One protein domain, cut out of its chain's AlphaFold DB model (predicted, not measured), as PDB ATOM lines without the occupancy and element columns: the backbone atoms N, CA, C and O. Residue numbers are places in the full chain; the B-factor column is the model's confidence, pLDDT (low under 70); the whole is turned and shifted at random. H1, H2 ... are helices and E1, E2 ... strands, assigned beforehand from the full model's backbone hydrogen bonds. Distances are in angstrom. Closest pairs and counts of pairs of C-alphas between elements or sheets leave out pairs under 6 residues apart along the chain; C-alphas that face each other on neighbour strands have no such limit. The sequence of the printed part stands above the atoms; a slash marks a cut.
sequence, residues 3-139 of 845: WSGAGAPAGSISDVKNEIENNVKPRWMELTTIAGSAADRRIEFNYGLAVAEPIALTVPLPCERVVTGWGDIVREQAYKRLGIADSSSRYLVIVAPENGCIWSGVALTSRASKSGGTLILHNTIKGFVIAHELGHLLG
ATOM      1  N   TRP A   3     -33.113 -47.277  -3.984       88.94
ATOM      2  CA  TRP A   3     -33.778 -48.389  -3.289       88.94
ATOM      3  C   TRP A   3     -33.755 -49.638  -4.185       88.94
ATOM      4  O   TRP A   3     -33.355 -49.572  -5.350       88.94
ATOM      5  N   SER A   4     -34.168 -50.793  -3.658       87.94
ATOM      6  CA  SER A   4     -34.208 -52.037  -4.441       87.94
ATOM      7  C   SER A   4     -35.142 -51.901  -5.651       87.94
ATOM      8  O   SER A   4     -36.323 -51.611  -5.489       87.94
ATOM      9  N   GLY A   5     -34.609 -52.106  -6.858       85.69
ATOM     10  CA  GLY A   5     -35.352 -51.953  -8.114       85.69
ATOM     11  C   GLY A   5     -35.452 -50.517  -8.645       85.69
ATOM     12  O   GLY A   5     -36.081 -50.314  -9.678       85.69
ATOM     13  N   ALA A   6     -34.834 -49.530  -7.985       89.00
ATOM     14  CA  ALA A   6     -34.794 -48.157  -8.481       89.00
ATOM     15  C   ALA A   6     -33.936 -48.033  -9.751       89.00
ATOM     16  O   ALA A   6     -32.853 -48.617  -9.842       89.00
ATOM     17  N   GLY A   7     -34.394 -47.218 -10.703       88.44
ATOM     18  CA  GLY A   7     -33.572 -46.775 -11.829       88.44
ATOM     19  C   GLY A   7     -32.456 -45.812 -11.406       88.44
ATOM     20  O   GLY A   7     -32.295 -45.473 -10.230       88.44
ATOM     21  N   ALA A   8     -31.684 -45.332 -12.383       87.81
ATOM     22  CA  ALA A   8     -30.714 -44.269 -12.137       87.81
ATOM     23  C   ALA A   8     -31.431 -42.935 -11.821       87.81
ATOM     24  O   ALA A   8     -32.491 -42.664 -12.388       87.81
ATOM     25  N   PRO A   9     -30.872 -42.080 -10.944       86.25
ATOM     26  CA  PRO A   9     -31.343 -40.706 -10.788       86.25
ATOM     27  C   PRO A   9     -31.225 -39.917 -12.100       86.25
ATOM     28  O   PRO A   9     -30.364 -40.210 -12.927       86.25
ATOM     29  N   ALA A  10     -32.027 -38.863 -12.247       90.06
ATOM     30  CA  ALA A  10     -32.092 -38.046 -13.465       90.06
ATOM     31  C   ALA A  10     -30.812 -37.252 -13.809       90.06
ATOM     32  O   ALA A  10     -30.743 -36.642 -14.873       90.06
ATOM     33  N   GLY A  11     -29.803 -37.242 -12.932       90.94
ATOM     34  CA  GLY A  11     -28.513 -36.603 -13.179       90.94
ATOM     35  C   GLY A  11     -27.513 -36.821 -12.045       90.94
ATOM     36  O   GLY A  11     -27.860 -37.330 -10.973       90.94
ATOM     37  N   SER A  12     -26.257 -36.449 -12.290       92.38
ATOM     38  CA  SER A  12     -25.176 -36.511 -11.306       92.38
ATOM     39  C   SER A  12     -25.193 -35.310 -10.348       92.38
ATOM     40  O   SER A  12     -25.857 -34.302 -10.586       92.38
ATOM     41  N   ILE A  13     -24.405 -35.381  -9.270       93.19
ATOM     42  CA  ILE A  13     -24.194 -34.249  -8.347       93.19
ATOM     43  C   ILE A  13     -23.651 -33.020  -9.091       93.19
ATOM     44  O   ILE A  13     -24.053 -31.896  -8.799       93.19
ATOM     45  N   SER A  14     -22.754 -33.230 -10.061       95.12
ATOM     46  CA  SER A  14     -22.184 -32.153 -10.874       95.12
ATOM     47  C   SER A  14     -23.246 -31.462 -11.726       95.12
ATOM     48  O   SER A  14     -23.222 -30.238 -11.839       95.12
ATOM     49  N   ASP A  15     -24.204 -32.223 -12.261       96.38
ATOM     50  CA  ASP A  15     -25.308 -31.675 -13.052       96.38
ATOM     51  C   ASP A  15     -26.259 -30.861 -12.167       96.38
ATOM     52  O   ASP A  15     -26.607 -29.734 -12.505       96.38
ATOM     53  N   VAL A  16     -26.598 -31.368 -10.976       95.94
ATOM     54  CA  VAL A  16     -27.415 -30.630  -9.993       95.94
ATOM     55  C   VAL A  16     -26.718 -29.344  -9.548       95.94
ATOM     56  O   VAL A  16     -27.347 -28.291  -9.468       95.94
ATOM     57  N   LYS A  17     -25.406 -29.400  -9.284       97.31
ATOM     58  CA  LYS A  17     -24.607 -28.210  -8.971       97.31
ATOM     59  C   LYS A  17     -24.665 -27.196 -10.112       97.31
ATOM     60  O   LYS A  17     -24.836 -26.009  -9.850       97.31
ATOM     61  N   ASN A  18     -24.521 -27.654 -11.354       97.88
ATOM     62  CA  ASN A  18     -24.595 -26.796 -12.530       97.88
ATOM     63  C   ASN A  18     -25.963 -26.105 -12.639       97.88
ATOM     64  O   ASN A  18     -26.012 -24.899 -12.859       97.88
ATOM     65  N   GLU A  19     -27.056 -26.834 -12.415       97.81
ATOM     66  CA  GLU A  19     -28.413 -26.274 -12.398       97.81
ATOM     67  C   GLU A  19     -28.603 -25.240 -11.278       97.81
ATOM     68  O   GLU A  19     -29.185 -24.179 -11.505       97.81
ATOM     69  N   ILE A  20     -28.067 -25.496 -10.080       97.81
ATOM     70  CA  ILE A  20     -28.146 -24.546  -8.961       97.81
ATOM     71  C   ILE A  20     -27.379 -23.258  -9.276       97.81
ATOM     72  O   ILE A  20     -27.937 -22.169  -9.157       97.81
ATOM     73  N   GLU A  21     -26.121 -23.364  -9.701       97.62
ATOM     74  CA  GLU A  21     -25.251 -22.197  -9.900       97.62
ATOM     75  C   GLU A  21     -25.619 -21.379 -11.142       97.62
ATOM     76  O   GLU A  21     -25.547 -20.152 -11.107       97.62
ATOM     77  N   ASN A  22     -26.032 -22.037 -12.230       97.25
ATOM     78  CA  ASN A  22     -26.218 -21.374 -13.524       97.25
ATOM     79  C   ASN A  22     -27.681 -21.098 -13.885       97.25
ATOM     80  O   ASN A  22     -27.919 -20.265 -14.753       97.25
ATOM     81  N   ASN A  23     -28.652 -21.735 -13.217       96.12
ATOM     82  CA  ASN A  23     -30.077 -21.478 -13.449       96.12
ATOM     83  C   ASN A  23     -30.774 -20.951 -12.189       96.12
ATOM     84  O   ASN A  23     -31.355 -19.871 -12.220       96.12
ATOM     85  N   VAL A  24     -30.708 -21.670 -11.063       97.69
ATOM     86  CA  VAL A  24     -31.472 -21.319  -9.846       97.69
ATOM     87  C   VAL A  24     -30.977 -20.017  -9.220       97.69
ATOM     88  O   VAL A  24     -31.779 -19.129  -8.931       97.69
ATOM     89  N   LYS A  25     -29.662 -19.890  -9.020       97.56
ATOM     90  CA  LYS A  25     -29.032 -18.713  -8.423       97.56
ATOM     91  C   LYS A  25     -29.336 -17.420  -9.190       97.56
ATOM     92  O   LYS A  25     -29.930 -16.530  -8.580       97.56
ATOM     93  N   PRO A  26     -28.993 -17.285 -10.489       96.94
ATOM     94  CA  PRO A  26     -29.270 -16.051 -11.222       96.94
ATOM     95  C   PRO A  26     -30.770 -15.761 -11.313       96.94
ATOM     96  O   PRO A  26     -31.164 -14.601 -11.229       96.94
ATOM     97  N   ARG A  27     -31.617 -16.796 -11.398       96.69
ATOM     98  CA  ARG A  27     -33.071 -16.620 -11.429       96.69
ATOM     99  C   ARG A  27     -33.611 -16.028 -10.132       96.69
ATOM    100  O   ARG A  27     -34.391 -15.088 -10.186       96.69
ATOM    101  N   TRP A  28     -33.193 -16.527  -8.969       95.88
ATOM    102  CA  TRP A  28     -33.621 -15.944  -7.693       95.88
ATOM    103  C   TRP A  28     -33.065 -14.538  -7.477       95.88
ATOM    104  O   TRP A  28     -33.803 -13.684  -6.988       95.88
ATOM    105  N   MET A  29     -31.838 -14.253  -7.926       95.50
ATOM    106  CA  MET A  29     -31.317 -12.883  -7.939       95.50
ATOM    107  C   MET A  29     -32.216 -11.958  -8.753       95.50
ATOM    108  O   MET A  29     -32.604 -10.901  -8.265       95.50
ATOM    109  N   GLU A  30     -32.571 -12.353  -9.976       94.94
ATOM    110  CA  GLU A  30     -33.431 -11.572 -10.864       94.94
ATOM    111  C   GLU A  30     -34.825 -11.361 -10.260       94.94
ATOM    112  O   GLU A  30     -35.271 -10.221 -10.129       94.94
ATOM    113  N   LEU A  31     -35.477 -12.435  -9.807       95.38
ATOM    114  CA  LEU A  31     -36.829 -12.403  -9.231       95.38
ATOM    115  C   LEU A  31     -36.947 -11.526  -7.980       95.38
ATOM    116  O   LEU A  31     -38.037 -11.049  -7.667       95.38
ATOM    117  N   THR A  32     -35.843 -11.327  -7.262       95.00
ATOM    118  CA  THR A  32     -35.789 -10.547  -6.016       95.00
ATOM    119  C   THR A  32     -35.090  -9.196  -6.174       95.00
ATOM    120  O   THR A  32     -34.909  -8.468  -5.197       95.00
ATOM    121  N   THR A  33     -34.733  -8.819  -7.404       94.25
ATOM    122  CA  THR A  33     -34.187  -7.495  -7.714       94.25
ATOM    123  C   THR A  33     -35.315  -6.527  -8.057       94.25
ATOM    124  O   THR A  33     -35.993  -6.681  -9.070       94.25
ATOM    125  N   ILE A  34     -35.476  -5.476  -7.247       94.25
ATOM    126  CA  ILE A  34     -36.407  -4.374  -7.522       94.25
ATOM    127  C   ILE A  34     -35.611  -3.140  -7.950       94.25
ATOM    128  O   ILE A  34     -34.791  -2.614  -7.191       94.25
ATOM    129  N   ALA A  35     -35.853  -2.665  -9.172       92.69
ATOM    130  CA  ALA A  35     -35.163  -1.511  -9.726       92.69
ATOM    131  C   ALA A  35     -35.459  -0.253  -8.896       92.69
ATOM    132  O   ALA A  35     -36.604   0.016  -8.538       92.69
ATOM    133  N   GLY A  36     -34.417   0.517  -8.579       90.19
ATOM    134  CA  GLY A  36     -34.537   1.743  -7.785       90.19
ATOM    135  C   GLY A  36     -34.788   1.530  -6.286       90.19
ATOM    136  O   GLY A  36     -34.950   2.516  -5.569       90.19
ATOM    137  N   SER A  37     -34.816   0.286  -5.789       90.62
ATOM    138  CA  SER A  37     -34.946   0.017  -4.353       90.62
ATOM    139  C   SER A  37     -33.698   0.471  -3.592       90.62
ATOM    140  O   SER A  37     -32.573   0.171  -3.990       90.62
ATOM    141  N   ALA A  38     -33.897   1.153  -2.463       85.25
ATOM    142  CA  ALA A  38     -32.812   1.513  -1.549       85.25
ATOM    143  C   ALA A  38     -32.305   0.315  -0.722       85.25
ATOM    144  O   ALA A  38     -31.182   0.342  -0.223       85.25
ATOM    145  N   ALA A  39     -33.130  -0.726  -0.567       86.25
ATOM    146  CA  ALA A  39     -32.778  -1.949   0.140       86.25
ATOM    147  C   ALA A  39     -32.436  -3.061  -0.857       86.25
ATOM    148  O   ALA A  39     -33.248  -3.388  -1.728       86.25
ATOM    149  N   ASP A  40     -31.263  -3.672  -0.689       87.50
ATOM    150  CA  ASP A  40     -30.895  -4.891  -1.401       87.50
ATOM    151  C   ASP A  40     -31.497  -6.099  -0.675       87.50
ATOM    152  O   ASP A  40     -31.029  -6.499   0.392       87.50
ATOM    153  N   ARG A  41     -32.583  -6.638  -1.233       90.38
ATOM    154  CA  ARG A  41     -33.300  -7.809  -0.708       90.38
ATOM    155  C   ARG A  41     -33.079  -9.048  -1.586       90.38
ATOM    156  O   ARG A  41     -33.889  -9.974  -1.553       90.38
ATOM    157  N   ARG A  42     -32.010  -9.056  -2.395       92.06
ATOM    158  CA  ARG A  42     -31.730 -10.152  -3.327       92.06
ATOM    159  C   ARG A  42     -31.470 -11.464  -2.592       92.06
ATOM    160  O   ARG A  42     -30.760 -11.501  -1.588       92.06
ATOM    161  N   ILE A  43     -32.025 -12.547  -3.128       92.50
ATOM    162  CA  ILE A  43     -31.850 -13.908  -2.621       92.50
ATOM    163  C   ILE A  43     -30.953 -14.689  -3.578       92.50
ATOM    164  O   ILE A  43     -31.202 -14.753  -4.780       92.50
ATOM    165  N   GLU A  44     -29.930 -15.328  -3.016       93.00
ATOM    166  CA  GLU A  44     -29.000 -16.187  -3.743       93.00
ATOM    167  C   GLU A  44     -28.935 -17.575  -3.110       93.00
ATOM    168  O   GLU A  44     -28.611 -17.727  -1.930       93.00
ATOM    169  N   PHE A  45     -29.176 -18.603  -3.921       94.31
ATOM    170  CA  PHE A  45     -28.967 -19.992  -3.529       94.31
ATOM    171  C   PHE A  45     -27.636 -20.479  -4.085       94.31
ATOM    172  O   PHE A  45     -27.472 -20.600  -5.293       94.31
ATOM    173  N   ASN A  46     -26.685 -20.758  -3.199       94.62
ATOM    174  CA  ASN A  46     -25.372 -21.278  -3.571       94.62
ATOM    175  C   ASN A  46     -25.320 -22.781  -3.303       94.62
ATOM    176  O   ASN A  46     -25.805 -23.254  -2.268       94.62
ATOM    177  N   TYR A  47     -24.699 -23.535  -4.205       95.56
ATOM    178  CA  TYR A  47     -24.428 -24.942  -3.961       95.56
ATOM    179  C   TYR A  47     -23.456 -25.085  -2.782       95.56
ATOM    180  O   TYR A  47     -22.404 -24.448  -2.728       95.56
ATOM    181  N   GLY A  48     -23.809 -25.950  -1.831       93.19
ATOM    182  CA  GLY A  48     -22.995 -26.232  -0.651       93.19
ATOM    183  C   GLY A  48     -22.260 -27.565  -0.754       93.19
ATOM    184  O   GLY A  48     -21.207 -27.683  -1.377       93.19
ATOM    185  N   LEU A  49     -22.815 -28.573  -0.082       94.31
ATOM    186  CA  LEU A  49     -22.262 -29.921   0.021       94.31
ATOM    187  C   LEU A  49     -23.237 -30.932  -0.588       94.31
ATOM    188  O   LEU A  49     -24.444 -30.701  -0.596       94.31
ATOM    189  N   ALA A  50     -22.716 -32.078  -1.018       95.00
ATOM    190  CA  ALA A  50     -23.525 -33.221  -1.427       95.00
ATOM    191  C   ALA A  50     -22.967 -34.513  -0.840       95.00
ATOM    192  O   ALA A  50     -21.761 -34.656  -0.628       95.00
ATOM    193  N   VAL A  51     -23.863 -35.461  -0.578       93.00
ATOM    194  CA  VAL A  51     -23.484 -36.813  -0.164       93.00
ATOM    195  C   VAL A  51     -22.909 -37.524  -1.387       93.00
ATOM    196  O   VAL A  51     -23.610 -37.657  -2.385       93.00
ATOM    197  N   ALA A  52     -21.649 -37.961  -1.311       86.25
ATOM    198  CA  ALA A  52     -20.932 -38.549  -2.448       86.25
ATOM    199  C   ALA A  52     -21.614 -39.812  -3.002       86.25
ATOM    200  O   ALA A  52     -21.705 -39.980  -4.213       86.25
ATOM    201  N   GLU A  53     -22.134 -40.656  -2.108       86.62
ATOM    202  CA  GLU A  53     -22.834 -41.890  -2.464       86.62
ATOM    203  C   GLU A  53     -24.342 -41.771  -2.215       86.62
ATOM    204  O   GLU A  53     -24.747 -41.253  -1.162       86.62
ATOM    205  N   PRO A  54     -25.199 -42.300  -3.111       87.56
ATOM    206  CA  PRO A  54     -26.637 -42.328  -2.890       87.56
ATOM    207  C   PRO A  54     -26.998 -42.930  -1.528       87.56
ATOM    208  O   PRO A  54     -26.492 -43.975  -1.113       87.56
ATOM    209  N   ILE A  55     -27.918 -42.281  -0.817       89.06
ATOM    210  CA  ILE A  55     -28.520 -42.870   0.378       89.06
ATOM    211  C   ILE A  55     -29.474 -43.970  -0.097       89.06
ATOM    212  O   ILE A  55     -30.414 -43.698  -0.853       89.06
ATOM    213  N   ALA A  56     -29.182 -45.206   0.308       87.00
ATOM    214  CA  ALA A  56     -30.006 -46.374   0.039       87.00
ATOM    215  C   ALA A  56     -31.113 -46.479   1.094       87.00
ATOM    216  O   ALA A  56     -30.822 -46.478   2.291       87.00
ATOM    217  N   LEU A  57     -32.362 -46.573   0.647       82.00
ATOM    218  CA  LEU A  57     -33.531 -46.751   1.502       82.00
ATOM    219  C   LEU A  57     -34.193 -48.103   1.247       82.00
ATOM    220  O   LEU A  57     -34.131 -48.656   0.150       82.00
ATOM    221  N   THR A  58     -34.862 -48.614   2.275       82.56
ATOM    222  CA  THR A  58     -35.689 -49.823   2.196       82.56
ATOM    223  C   THR A  58     -37.066 -49.548   1.593       82.56
ATOM    224  O   THR A  58     -37.677 -50.463   1.047       82.56
ATOM    225  N   VAL A  59     -37.535 -48.297   1.656       81.31
ATOM    226  CA  VAL A  59     -38.836 -47.857   1.139       81.31
ATOM    227  C   VAL A  59     -38.630 -46.916  -0.061       81.31
ATOM    228  O   VAL A  59     -37.888 -45.932   0.071       81.31
ATOM    229  N   PRO A  60     -39.264 -47.190  -1.222       86.06
ATOM    230  CA  PRO A  60     -39.275 -46.290  -2.379       86.06
ATOM    231  C   PRO A  60     -39.843 -44.905  -2.054       86.06
ATOM    232  O   PRO A  60     -40.517 -44.744  -1.041       86.06
ATOM    233  N   LEU A  61     -39.621 -43.916  -2.928       86.50
ATOM    234  CA  LEU A  61     -40.240 -42.591  -2.797       86.50
ATOM    235  C   LEU A  61     -41.778 -42.716  -2.755       86.50
ATOM    236  O   LEU A  61     -42.374 -43.088  -3.769       86.50
ATOM    237  N   PRO A  62     -42.450 -42.389  -1.640       81.00
ATOM    238  CA  PRO A  62     -43.900 -42.444  -1.593       81.00
ATOM    239  C   PRO A  62     -44.462 -41.206  -2.299       81.00
ATOM    240  O   PRO A  62     -44.216 -40.082  -1.876       81.00
ATOM    241  N   CYS A  63     -45.202 -41.404  -3.390       80.12
ATOM    242  CA  CYS A  63     -45.750 -40.309  -4.200       80.12
ATOM    243  C   CYS A  63     -46.959 -39.599  -3.564       80.12
ATOM    244  O   CYS A  63     -47.416 -38.584  -4.087       80.12
ATOM    245  N   GLU A  64     -47.461 -40.117  -2.437       70.06
ATOM    246  CA  GLU A  64     -48.633 -39.619  -1.712       70.06
ATOM    247  C   GLU A  64     -48.451 -39.744  -0.189       70.06
ATOM    248  O   GLU A  64     -47.675 -40.581   0.275       70.06
ATOM    249  N   ARG A  65     -49.221 -38.943   0.573       55.25
ATOM    250  CA  ARG A  65     -49.510 -38.974   2.033       55.25
ATOM    251  C   ARG A  65     -48.339 -38.955   3.037       55.25
ATOM    252  O   ARG A  65     -48.511 -38.399   4.114       55.25
ATOM    253  N   VAL A  66     -47.172 -39.512   2.718       66.81
ATOM    254  CA  VAL A  66     -46.021 -39.678   3.633       66.81
ATOM    255  C   VAL A  66     -44.693 -39.187   3.037       66.81
ATOM    256  O   VAL A  66     -43.630 -39.401   3.619       66.81
ATOM    257  N   VAL A  67     -44.734 -38.497   1.890       76.69
ATOM    258  CA  VAL A  67     -43.544 -37.974   1.189       76.69
ATOM    259  C   VAL A  67     -42.693 -37.041   2.052       76.69
ATOM    260  O   VAL A  67     -41.467 -37.076   1.987       76.69
ATOM    261  N   THR A  68     -43.331 -36.253   2.914       70.88
ATOM    262  CA  THR A  68     -42.658 -35.311   3.814       70.88
ATOM    263  C   THR A  68     -41.910 -36.033   4.928       70.88
ATOM    264  O   THR A  68     -40.729 -35.765   5.127       70.88
ATOM    265  N   GLY A  69     -42.541 -37.022   5.571       72.94
ATOM    266  CA  GLY A  69     -41.887 -37.883   6.563       72.94
ATOM    267  C   GLY A  69     -40.738 -38.698   5.962       72.94
ATOM    268  O   GLY A  69     -39.664 -38.792   6.551       72.94
ATOM    269  N   TRP A  70     -40.909 -39.208   4.736       82.81
ATOM    270  CA  TRP A  70     -39.817 -39.832   3.982       82.81
ATOM    271  C   TRP A  70     -38.661 -38.846   3.745       82.81
ATOM    272  O   TRP A  70     -37.497 -39.190   3.952       82.81
ATOM    273  N   GLY A  71     -38.973 -37.600   3.377       80.25
ATOM    274  CA  GLY A  71     -37.999 -36.522   3.214       80.25
ATOM    275  C   GLY A  71     -37.232 -36.193   4.495       80.25
ATOM    276  O   GLY A  71     -36.020 -35.997   4.438       80.25
ATOM    277  N   ASP A  72     -37.904 -36.182   5.648       78.75
ATOM    278  CA  ASP A  72     -37.282 -35.921   6.950       78.75
ATOM    279  C   ASP A  72     -36.262 -37.006   7.334       78.75
ATOM    280  O   ASP A  72     -35.155 -36.676   7.769       78.75
ATOM    281  N   ILE A  73     -36.578 -38.284   7.084       78.88
ATOM    282  CA  ILE A  73     -35.645 -39.407   7.288       78.88
ATOM    283  C   ILE A  73     -34.406 -39.231   6.403       78.88
ATOM    284  O   ILE A  73     -33.265 -39.359   6.860       78.88
ATOM    285  N   VAL A  74     -34.608 -38.906   5.122       84.62
ATOM    286  CA  VAL A  74     -33.501 -38.662   4.187       84.62
ATOM    287  C   VAL A  74     -32.658 -37.476   4.632       84.62
ATOM    288  O   VAL A  74     -31.428 -37.551   4.579       84.62
ATOM    289  N   ARG A  75     -33.297 -36.402   5.100       85.56
ATOM    290  CA  ARG A  75     -32.622 -35.206   5.599       85.56
ATOM    291  C   ARG A  75     -31.716 -35.522   6.779       85.56
ATOM    292  O   ARG A  75     -30.555 -35.112   6.766       85.56
ATOM    293  N   GLU A  76     -32.209 -36.267   7.762       83.25
ATOM    294  CA  GLU A  76     -31.416 -36.672   8.925       83.25
ATOM    295  C   GLU A  76     -30.183 -37.486   8.501       83.25
ATOM    296  O   GLU A  76     -29.054 -37.174   8.891       83.25
ATOM    297  N   GLN A  77     -30.372 -38.483   7.630       84.25
ATOM    298  CA  GLN A  77     -29.274 -39.314   7.129       84.25
ATOM    299  C   GLN A  77     -28.260 -38.509   6.308       84.25
ATOM    300  O   GLN A  77     -27.050 -38.706   6.452       84.25
ATOM    301  N   ALA A  78     -28.731 -37.592   5.460       88.81
ATOM    302  CA  ALA A  78     -27.876 -36.734   4.650       88.81
ATOM    303  C   ALA A  78     -27.007 -35.835   5.532       88.81
ATOM    304  O   ALA A  78     -25.785 -35.832   5.389       88.81
ATOM    305  N   TYR A  79     -27.605 -35.126   6.489       89.06
ATOM    306  CA  TYR A  79     -26.864 -34.234   7.379       89.06
ATOM    307  C   TYR A  79     -25.917 -34.980   8.314       89.06
ATOM    308  O   TYR A  79     -24.787 -34.527   8.504       89.06
ATOM    309  N   LYS A  80     -26.292 -36.175   8.783       89.25
ATOM    310  CA  LYS A  80     -25.382 -37.054   9.527       89.25
ATOM    311  C   LYS A  80     -24.148 -37.434   8.704       89.25
ATOM    312  O   LYS A  80     -23.033 -37.332   9.207       89.25
ATOM    313  N   ARG A  81     -24.321 -37.839   7.438       90.81
ATOM    314  CA  ARG A  81     -23.200 -38.186   6.538       90.81
ATOM    315  C   ARG A  81     -22.326 -36.984   6.183       90.81
ATOM    316  O   ARG A  81     -21.131 -37.149   5.973       90.81
ATOM    317  N   LEU A  82     -22.920 -35.795   6.115       92.44
ATOM    318  CA  LEU A  82     -22.218 -34.545   5.826       92.44
ATOM    319  C   LEU A  82     -21.572 -33.903   7.063       92.44
ATOM    320  O   LEU A  82     -20.888 -32.894   6.921       92.44
ATOM    321  N   GLY A  83     -21.791 -34.450   8.266       90.31
ATOM    322  CA  GLY A  83     -21.304 -33.855   9.513       90.31
ATOM    323  C   GLY A  83     -21.942 -32.497   9.831       90.31
ATOM    324  O   GLY A  83     -21.319 -31.659  10.479       90.31
ATOM    325  N   ILE A  84     -23.166 -32.253   9.358       88.75
ATOM    326  CA  ILE A  84     -23.893 -30.995   9.560       88.75
ATOM    327  C   ILE A  84     -24.736 -31.115  10.830       88.75
ATOM    328  O   ILE A  84     -25.754 -31.804  10.840       88.75
ATOM    329  N   ALA A  85     -24.317 -30.427  11.893       82.81
ATOM    330  CA  ALA A  85     -25.064 -30.361  13.151       82.81
ATOM    331  C   ALA A  85     -26.164 -29.282  13.139       82.81
ATOM    332  O   ALA A  85     -27.212 -29.471  13.749       82.81
ATOM    333  N   ASP A  86     -25.946 -28.175  12.419       83.50
ATOM    334  CA  ASP A  86     -26.916 -27.086  12.260       83.50
ATOM    335  C   ASP A  86     -27.326 -26.931  10.788       83.50
ATOM    336  O   ASP A  86     -26.503 -26.671   9.902       83.50
ATOM    337  N   SER A  87     -28.622 -27.107  10.538       83.94
ATOM    338  CA  SER A  87     -29.249 -27.006   9.219       83.94
ATOM    339  C   SER A  87     -30.283 -25.881   9.119       83.94
ATOM    340  O   SER A  87     -30.959 -25.771   8.099       83.94
ATOM    341  N   SER A  88     -30.372 -25.014  10.133       82.62
ATOM    342  CA  SER A  88     -31.363 -23.930  10.233       82.62
ATOM    343  C   SER A  88     -31.306 -22.900   9.097       82.62
ATOM    344  O   SER A  88     -32.261 -22.165   8.883       82.62
ATOM    345  N   SER A  89     -30.209 -22.849   8.341       84.75
ATOM    346  CA  SER A  89     -30.028 -21.980   7.170       84.75
ATOM    347  C   SER A  89     -29.804 -22.754   5.866       84.75
ATOM    348  O   SER A  89     -29.374 -22.179   4.867       84.75
ATOM    349  N   ARG A  90     -30.064 -24.070   5.854       90.88
ATOM    350  CA  ARG A  90     -29.732 -24.955   4.727       90.88
ATOM    351  C   ARG A  90     -30.970 -25.518   4.048       90.88
ATOM    352  O   ARG A  90     -31.879 -26.034   4.694       90.88
ATOM    353  N   TYR A  91     -30.948 -25.469   2.722       94.31
ATOM    354  CA  TYR A  91     -31.950 -26.077   1.859       94.31
ATOM    355  C   TYR A  91     -31.391 -27.387   1.309       94.31
ATOM    356  O   TYR A  91     -30.333 -27.398   0.678       94.31
ATOM    357  N   LEU A  92     -32.076 -28.496   1.578       95.25
ATOM    358  CA  LEU A  92     -31.700 -29.812   1.074       95.25
ATOM    359  C   LEU A  92     -32.484 -30.130  -0.200       95.25
ATOM    360  O   LEU A  92     -33.712 -30.175  -0.175       95.25
ATOM    361  N   VAL A  93     -31.760 -30.414  -1.283       96.38
ATOM    362  CA  VAL A  93     -32.322 -30.951  -2.528       96.38
ATOM    363  C   VAL A  93     -32.156 -32.466  -2.529       96.38
ATOM    364  O   VAL A  93     -31.034 -32.975  -2.547       96.38
ATOM    365  N   ILE A  94     -33.269 -33.195  -2.515       95.25
ATOM    366  CA  ILE A  94     -33.283 -34.656  -2.605       95.25
ATOM    367  C   ILE A  94     -33.637 -35.049  -4.036       95.25
ATOM    368  O   ILE A  94     -34.752 -34.818  -4.481       95.25
ATOM    369  N   VAL A  95     -32.710 -35.691  -4.748       95.38
ATOM    370  CA  VAL A  95     -32.967 -36.202  -6.106       95.38
ATOM    371  C   VAL A  95     -33.309 -37.688  -6.045       95.38
ATOM    372  O   VAL A  95     -32.473 -38.515  -5.648       95.38
ATOM    373  N   ALA A  96     -34.536 -38.031  -6.428       93.56
ATOM    374  CA  ALA A  96     -35.039 -39.395  -6.470       93.56
ATOM    375  C   ALA A  96     -35.208 -39.900  -7.920       93.56
ATOM    376  O   ALA A  96     -35.607 -39.128  -8.798       93.56
ATOM    377  N   PRO A  97     -34.907 -41.187  -8.183       92.88
ATOM    378  CA  PRO A  97     -35.261 -41.855  -9.435       92.88
ATOM    379  C   PRO A  97     -36.771 -41.870  -9.694       92.88
ATOM    380  O   PRO A  97     -37.574 -41.567  -8.809       92.88
ATOM    381  N   GLU A  98     -37.149 -42.266 -10.908       92.06
ATOM    382  CA  GLU A  98     -38.545 -42.465 -11.292       92.06
ATOM    383  C   GLU A  98     -39.251 -43.498 -10.402       92.06
ATOM    384  O   GLU A  98     -38.732 -44.588 -10.154       92.06
ATOM    385  N   ASN A  99     -40.443 -43.139  -9.927       90.81
ATOM    386  CA  ASN A  99     -41.315 -43.981  -9.114       90.81
ATOM    387  C   ASN A  99     -42.815 -43.703  -9.348       90.81
ATOM    388  O   ASN A  99     -43.641 -44.005  -8.490       90.81
ATOM    389  N   GLY A 100     -43.175 -43.114 -10.497       87.38
ATOM    390  CA  GLY A 100     -44.571 -42.926 -10.910       87.38
ATOM    391  C   GLY A 100     -45.318 -41.773 -10.230       87.38
ATOM    392  O   GLY A 100     -46.547 -41.774 -10.229       87.38
ATOM    393  N   CYS A 101     -44.614 -40.794  -9.655       88.12
ATOM    394  CA  CYS A 101     -45.274 -39.645  -9.036       88.12
ATOM    395  C   CYS A 101     -45.872 -38.704 -10.089       88.12
ATOM    396  O   CYS A 101     -45.267 -38.463 -11.134       88.12
ATOM    397  N   ILE A 102     -47.045 -38.136  -9.786       84.12
ATOM    398  CA  ILE A 102     -47.744 -37.175 -10.658       84.12
ATOM    399  C   ILE A 102     -47.046 -35.807 -10.734       84.12
ATOM    400  O   ILE A 102     -47.314 -35.018 -11.635       84.12
ATOM    401  N   TRP A 103     -46.150 -35.531  -9.786       87.69
ATOM    402  CA  TRP A 103     -45.405 -34.286  -9.643       87.69
ATOM    403  C   TRP A 103     -43.916 -34.494  -9.962       87.69
ATOM    404  O   TRP A 103     -43.380 -35.603  -9.900       87.69
ATOM    405  N   SER A 104     -43.245 -33.402 -10.335       91.56
ATOM    406  CA  SER A 104     -41.801 -33.375 -10.626       91.56
ATOM    407  C   SER A 104     -40.969 -32.889  -9.435       91.56
ATOM    408  O   SER A 104     -39.806 -33.267  -9.298       91.56
ATOM    409  N   GLY A 105     -41.566 -32.072  -8.573       92.75
ATOM    410  CA  GLY A 105     -40.994 -31.585  -7.328       92.75
ATOM    411  C   GLY A 105     -42.071 -31.518  -6.248       92.75
ATOM    412  O   GLY A 105     -43.262 -31.517  -6.562       92.75
ATOM    413  N   VAL A 106     -41.645 -31.547  -4.987       90.81
ATOM    414  CA  VAL A 106     -42.500 -31.238  -3.842       90.81
ATOM    415  C   VAL A 106     -41.678 -30.631  -2.710       90.81
ATOM    416  O   VAL A 106     -40.598 -31.125  -2.356       90.81
ATOM    417  N   ALA A 107     -42.224 -29.591  -2.096       89.75
ATOM    418  CA  ALA A 107     -41.717 -28.967  -0.890       89.75
ATOM    419  C   ALA A 107     -42.874 -28.505   0.001       89.75
ATOM    420  O   ALA A 107     -43.953 -28.147  -0.465       89.75
ATOM    421  N   LEU A 108     -42.644 -28.497   1.314       81.19
ATOM    422  CA  LEU A 108     -43.602 -27.916   2.252       81.19
ATOM    423  C   LEU A 108     -43.544 -26.395   2.188       81.19
ATOM    424  O   LEU A 108     -42.465 -25.809   2.192       81.19
ATOM    425  N   THR A 109     -44.702 -25.741   2.215       81.19
ATOM    426  CA  THR A 109     -44.723 -24.282   2.299       81.19
ATOM    427  C   THR A 109     -44.244 -23.812   3.678       81.19
ATOM    428  O   THR A 109     -44.701 -24.307   4.710       81.19
ATOM    429  N   SER A 110     -43.315 -22.857   3.703       85.12
ATOM    430  CA  SER A 110     -42.775 -22.237   4.923       85.12
ATOM    431  C   SER A 110     -43.075 -20.728   4.913       85.12
ATOM    432  O   SER A 110     -44.154 -20.310   4.496       85.12
ATOM    433  N   ARG A 111     -42.181 -19.884   5.431       82.25
ATOM    434  CA  ARG A 111     -42.284 -18.419   5.420       82.25
ATOM    435  C   ARG A 111     -40.917 -17.842   5.088       82.25
ATOM    436  O   ARG A 111     -39.923 -18.352   5.590       82.25
ATOM    437  N   ALA A 112     -40.869 -16.741   4.343       83.75
ATOM    438  CA  ALA A 112     -39.615 -16.103   3.934       83.75
ATOM    439  C   ALA A 112     -38.689 -15.727   5.106       83.75
ATOM    440  O   ALA A 112     -37.472 -15.728   4.958       83.75
ATOM    441  N   SER A 113     -39.246 -15.451   6.290       81.00
ATOM    442  CA  SER A 113     -38.472 -15.161   7.504       81.00
ATOM    443  C   SER A 113     -37.791 -16.385   8.130       81.00
ATOM    444  O   SER A 113     -36.962 -16.225   9.026       81.00
ATOM    445  N   LYS A 114     -38.131 -17.603   7.694       83.06
ATOM    446  CA  LYS A 114     -37.564 -18.857   8.190       83.06
ATOM    447  C   LYS A 114     -36.716 -19.505   7.101       83.06
ATOM    448  O   LYS A 114     -37.241 -20.116   6.174       83.06
ATOM    449  N   SER A 115     -35.404 -19.414   7.269       85.31
ATOM    450  CA  SER A 115     -34.446 -20.060   6.379       85.31
ATOM    451  C   SER A 115     -34.457 -21.585   6.511       85.31
ATOM    452  O   SER A 115     -34.795 -22.147   7.554       85.31
ATOM    453  N   GLY A 116     -34.019 -22.239   5.438       87.94
ATOM    454  CA  GLY A 116     -33.801 -23.677   5.378       87.94
ATOM    455  C   GLY A 116     -35.061 -24.492   5.093       87.94
ATOM    456  O   GLY A 116     -36.193 -24.043   5.250       87.94
ATOM    457  N   GLY A 117     -34.857 -25.725   4.641       90.19
ATOM    458  CA  GLY A 117     -35.959 -26.579   4.220       90.19
ATOM    459  C   GLY A 117     -35.517 -27.786   3.414       90.19
ATOM    460  O   GLY A 117     -34.328 -28.088   3.297       90.19
ATOM    461  N   THR A 118     -36.479 -28.524   2.878       92.00
ATOM    462  CA  THR A 118     -36.215 -29.718   2.074       92.00
ATOM    463  C   THR A 118     -37.183 -29.762   0.913       92.00
ATOM    464  O   THR A 118     -38.385 -29.600   1.111       92.00
ATOM    465  N   LEU A 119     -36.637 -29.981  -0.278       94.94
ATOM    466  CA  LEU A 119     -37.398 -30.235  -1.490       94.94
ATOM    467  C   LEU A 119     -36.986 -31.574  -2.090       94.94
ATOM    468  O   LEU A 119     -35.816 -31.969  -2.041       94.94
ATOM    469  N   ILE A 120     -37.964 -32.276  -2.641       94.88
ATOM    470  CA  ILE A 120     -37.800 -33.609  -3.207       94.88
ATOM    471  C   ILE A 120     -38.124 -33.526  -4.689       94.88
ATOM    472  O   ILE A 120     -39.204 -33.092  -5.065       94.88
ATOM    473  N   LEU A 121     -37.185 -33.955  -5.525       95.88
ATOM    474  CA  LEU A 121     -37.331 -34.017  -6.971       95.88
ATOM    475  C   LEU A 121     -37.559 -35.461  -7.403       95.88
ATOM    476  O   LEU A 121     -36.830 -36.364  -6.985       95.88
ATOM    477  N   HIS A 122     -38.527 -35.657  -8.288       94.50
ATOM    478  CA  HIS A 122     -38.851 -36.943  -8.886       94.50
ATOM    479  C   HIS A 122     -38.442 -36.946 -10.362       94.50
ATOM    480  O   HIS A 122     -38.993 -36.206 -11.175       94.50
ATOM    481  N   ASN A 123     -37.448 -37.774 -10.698       94.69
ATOM    482  CA  ASN A 123     -36.938 -37.980 -12.059       94.69
ATOM    483  C   ASN A 123     -36.629 -36.685 -12.847       94.69
ATOM    484  O   ASN A 123     -36.824 -36.604 -14.058       94.69
ATOM    485  N   THR A 124     -36.139 -35.650 -12.164       95.38
ATOM    486  CA  THR A 124     -35.757 -34.376 -12.781       95.38
ATOM    487  C   THR A 124     -34.651 -33.696 -11.984       95.38
ATOM    488  O   THR A 124     -34.511 -33.911 -10.781       95.38
ATOM    489  N   ILE A 125     -33.883 -32.845 -12.662       96.38
ATOM    490  CA  ILE A 125     -32.936 -31.905 -12.048       96.38
ATOM    491  C   ILE A 125     -33.104 -30.479 -12.591       96.38
ATOM    492  O   ILE A 125     -32.275 -29.623 -12.321       96.38
ATOM    493  N   LYS A 126     -34.159 -30.216 -13.377       96.69
ATOM    494  CA  LYS A 126     -34.355 -28.925 -14.052       96.69
ATOM    495  C   LYS A 126     -34.346 -27.772 -13.045       96.69
ATOM    496  O   LYS A 126     -35.153 -27.772 -12.114       96.69
ATOM    497  N   GLY A 127     -33.524 -26.752 -13.292       96.62
ATOM    498  CA  GLY A 127     -33.403 -25.574 -12.437       96.62
ATOM    499  C   GLY A 127     -34.724 -24.839 -12.206       96.62
ATOM    500  O   GLY A 127     -34.942 -24.330 -11.113       96.62
ATOM    501  N   PHE A 128     -35.649 -24.854 -13.172       96.12
ATOM    502  CA  PHE A 128     -37.017 -24.354 -12.984       96.12
ATOM    503  C   PHE A 128     -37.754 -25.045 -11.833       96.12
ATOM    504  O   PHE A 128     -38.279 -24.360 -10.962       96.12
ATOM    505  N   VAL A 129     -37.751 -26.383 -11.797       97.00
ATOM    506  CA  VAL A 129     -38.437 -27.150 -10.746       97.00
ATOM    507  C   VAL A 129     -37.784 -26.858  -9.398       97.00
ATOM    508  O   VAL A 129     -38.474 -26.549  -8.439       97.00
ATOM    509  N   ILE A 130     -36.447 -26.850  -9.335       97.88
ATOM    510  CA  ILE A 130     -35.721 -26.507  -8.101       97.88
ATOM    511  C   ILE A 130     -36.084 -25.095  -7.624       97.88
ATOM    512  O   ILE A 130     -36.352 -24.895  -6.443       97.88
ATOM    513  N   ALA A 131     -36.100 -24.116  -8.531       97.75
ATOM    514  CA  ALA A 131     -36.454 -22.744  -8.200       97.75
ATOM    515  C   ALA A 131     -37.903 -22.641  -7.702       97.75
ATOM    516  O   ALA A 131     -38.130 -21.988  -6.689       97.75
ATOM    517  N   HIS A 132     -38.852 -23.316  -8.354       97.38
ATOM    518  CA  HIS A 132     -40.256 -23.363  -7.946       97.38
ATOM    519  C   HIS A 132     -40.424 -23.931  -6.528       97.38
ATOM    520  O   HIS A 132     -41.012 -23.278  -5.667       97.38
ATOM    521  N   GLU A 133     -39.818 -25.087  -6.235       96.62
ATOM    522  CA  GLU A 133     -39.900 -25.705  -4.904       96.62
ATOM    523  C   GLU A 133     -39.248 -24.850  -3.805       96.62
ATOM    524  O   GLU A 133     -39.719 -24.802  -2.666       96.62
ATOM    525  N   LEU A 134     -38.170 -24.129  -4.132       96.88
ATOM    526  CA  LEU A 134     -37.593 -23.140  -3.218       96.88
ATOM    527  C   LEU A 134     -38.579 -22.002  -2.923       96.88
ATOM    528  O   LEU A 134     -38.577 -21.483  -1.809       96.88
ATOM    529  N   GLY A 135     -39.458 -21.653  -3.865       96.50
ATOM    530  CA  GLY A 135     -40.524 -20.673  -3.662       96.50
ATOM    531  C   GLY A 135     -41.483 -21.086  -2.549       96.50
ATOM    532  O   GLY A 135     -41.769 -20.278  -1.663       96.50
ATOM    533  N   HIS A 136     -41.886 -22.359  -2.498       95.00
ATOM    534  CA  HIS A 136     -42.671 -22.893  -1.378       95.00
ATOM    535  C   HIS A 136     -41.932 -22.772  -0.045       95.00
ATOM    536  O   HIS A 136     -42.499 -22.309   0.948       95.00
ATOM    537  N   LEU A 137     -40.637 -23.097  -0.014       93.38
ATOM    538  CA  LEU A 137     -39.813 -22.946   1.192       93.38
ATOM    539  C   LEU A 137     -39.631 -21.474   1.612       93.38
ATOM    540  O   LEU A 137     -39.360 -21.204   2.780       93.38
ATOM    541  N   LEU A 138     -39.851 -20.518   0.708       93.50
ATOM    542  CA  LEU A 138     -39.916 -19.082   1.004       93.50
ATOM    543  C   LEU A 138     -41.347 -18.586   1.290       93.50
ATOM    544  O   LEU A 138     -41.563 -17.402   1.543       93.50
ATOM    545  N   GLY A 139     -42.328 -19.486   1.327       91.50
ATOM    546  CA  GLY A 139     -43.709 -19.191   1.698       91.50
ATOM    547  C   GLY A 139     -44.599 -18.709   0.559       91.50
ATOM    548  O   GLY A 139     -45.620 -18.074   0.838       91.50
TER     549      GLY A 139
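This is residues 3 to 139 of the 845 residues of an uncharacterized protein of Actinobacteria bacterium BACL2 MAG-120507-bin38 (UniProt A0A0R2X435). What does the model look like? A small three-stranded sheet has H2 across one face and H3 over the other, three layers, and the long helix H1 packs on H3; the longest reach is from Gly 5 to Ala 38 in the unnamed stretch 32 to 66. What is it built of? The 137 printed residues hold H1, H2, E1, E2, E3 and H3 in that order, a mixed class with 61 residues, under half, in these elements; the mixed sheet runs E1, E3, E2. The whole is compact, radius of gyration of the C-alphas 15.2 A, and elongated, 54 by 29 by 29 A.

What does the first helix touch? H1, residues 13 to 31, touches H3, residues 127 to 137, at a steep tilt of 64 degrees, the same way; their closest C-alphas, of Glu 19 and Gly 127, are 5.0 A apart. How do the strands pair? E1, residues 91 to 96, and E3, residues 117 to 122, are parallel, with N 92 and O 117 within hydrogen-bond range at 2.9 A. E2, residues 105 to 107, and E3 form an antiparallel hairpin, with N 106 and O 120 at 2.9 A. Which helices are on the sheet? H2, residues 67 to 82, at a height over the sheet of 8.8 A, runs across the strands, its closest C-alphas to E3 being Gly 71 and Ile 120, 7.1 A. H3 is on the opposite face at 7.8 A, closest to E2 at C-alphas 133 and 107, 5.5 A. Every O i to N i+4 pair is within range in H2 and H3, and 13 of 15 in H1.

Where do the elements begin and end? H1 begins at C-alpha 13 (-24.194, -34.249, -8.347), and H3 ends at C-alpha 137 (-39.813, -22.946, 1.192). How long are they? H1 measures 25.3 A, H2 22.1 A, E1 16.0 A, E2 7.0 A, E3 17.0 A and H3 15.3 A.

Which links are long? H1 to H2, 35 residues, is long, and E3 to H3 is tight. Is it whole and sure? The printed part has no cut, and residues 65 to 66 are under pLDDT 70.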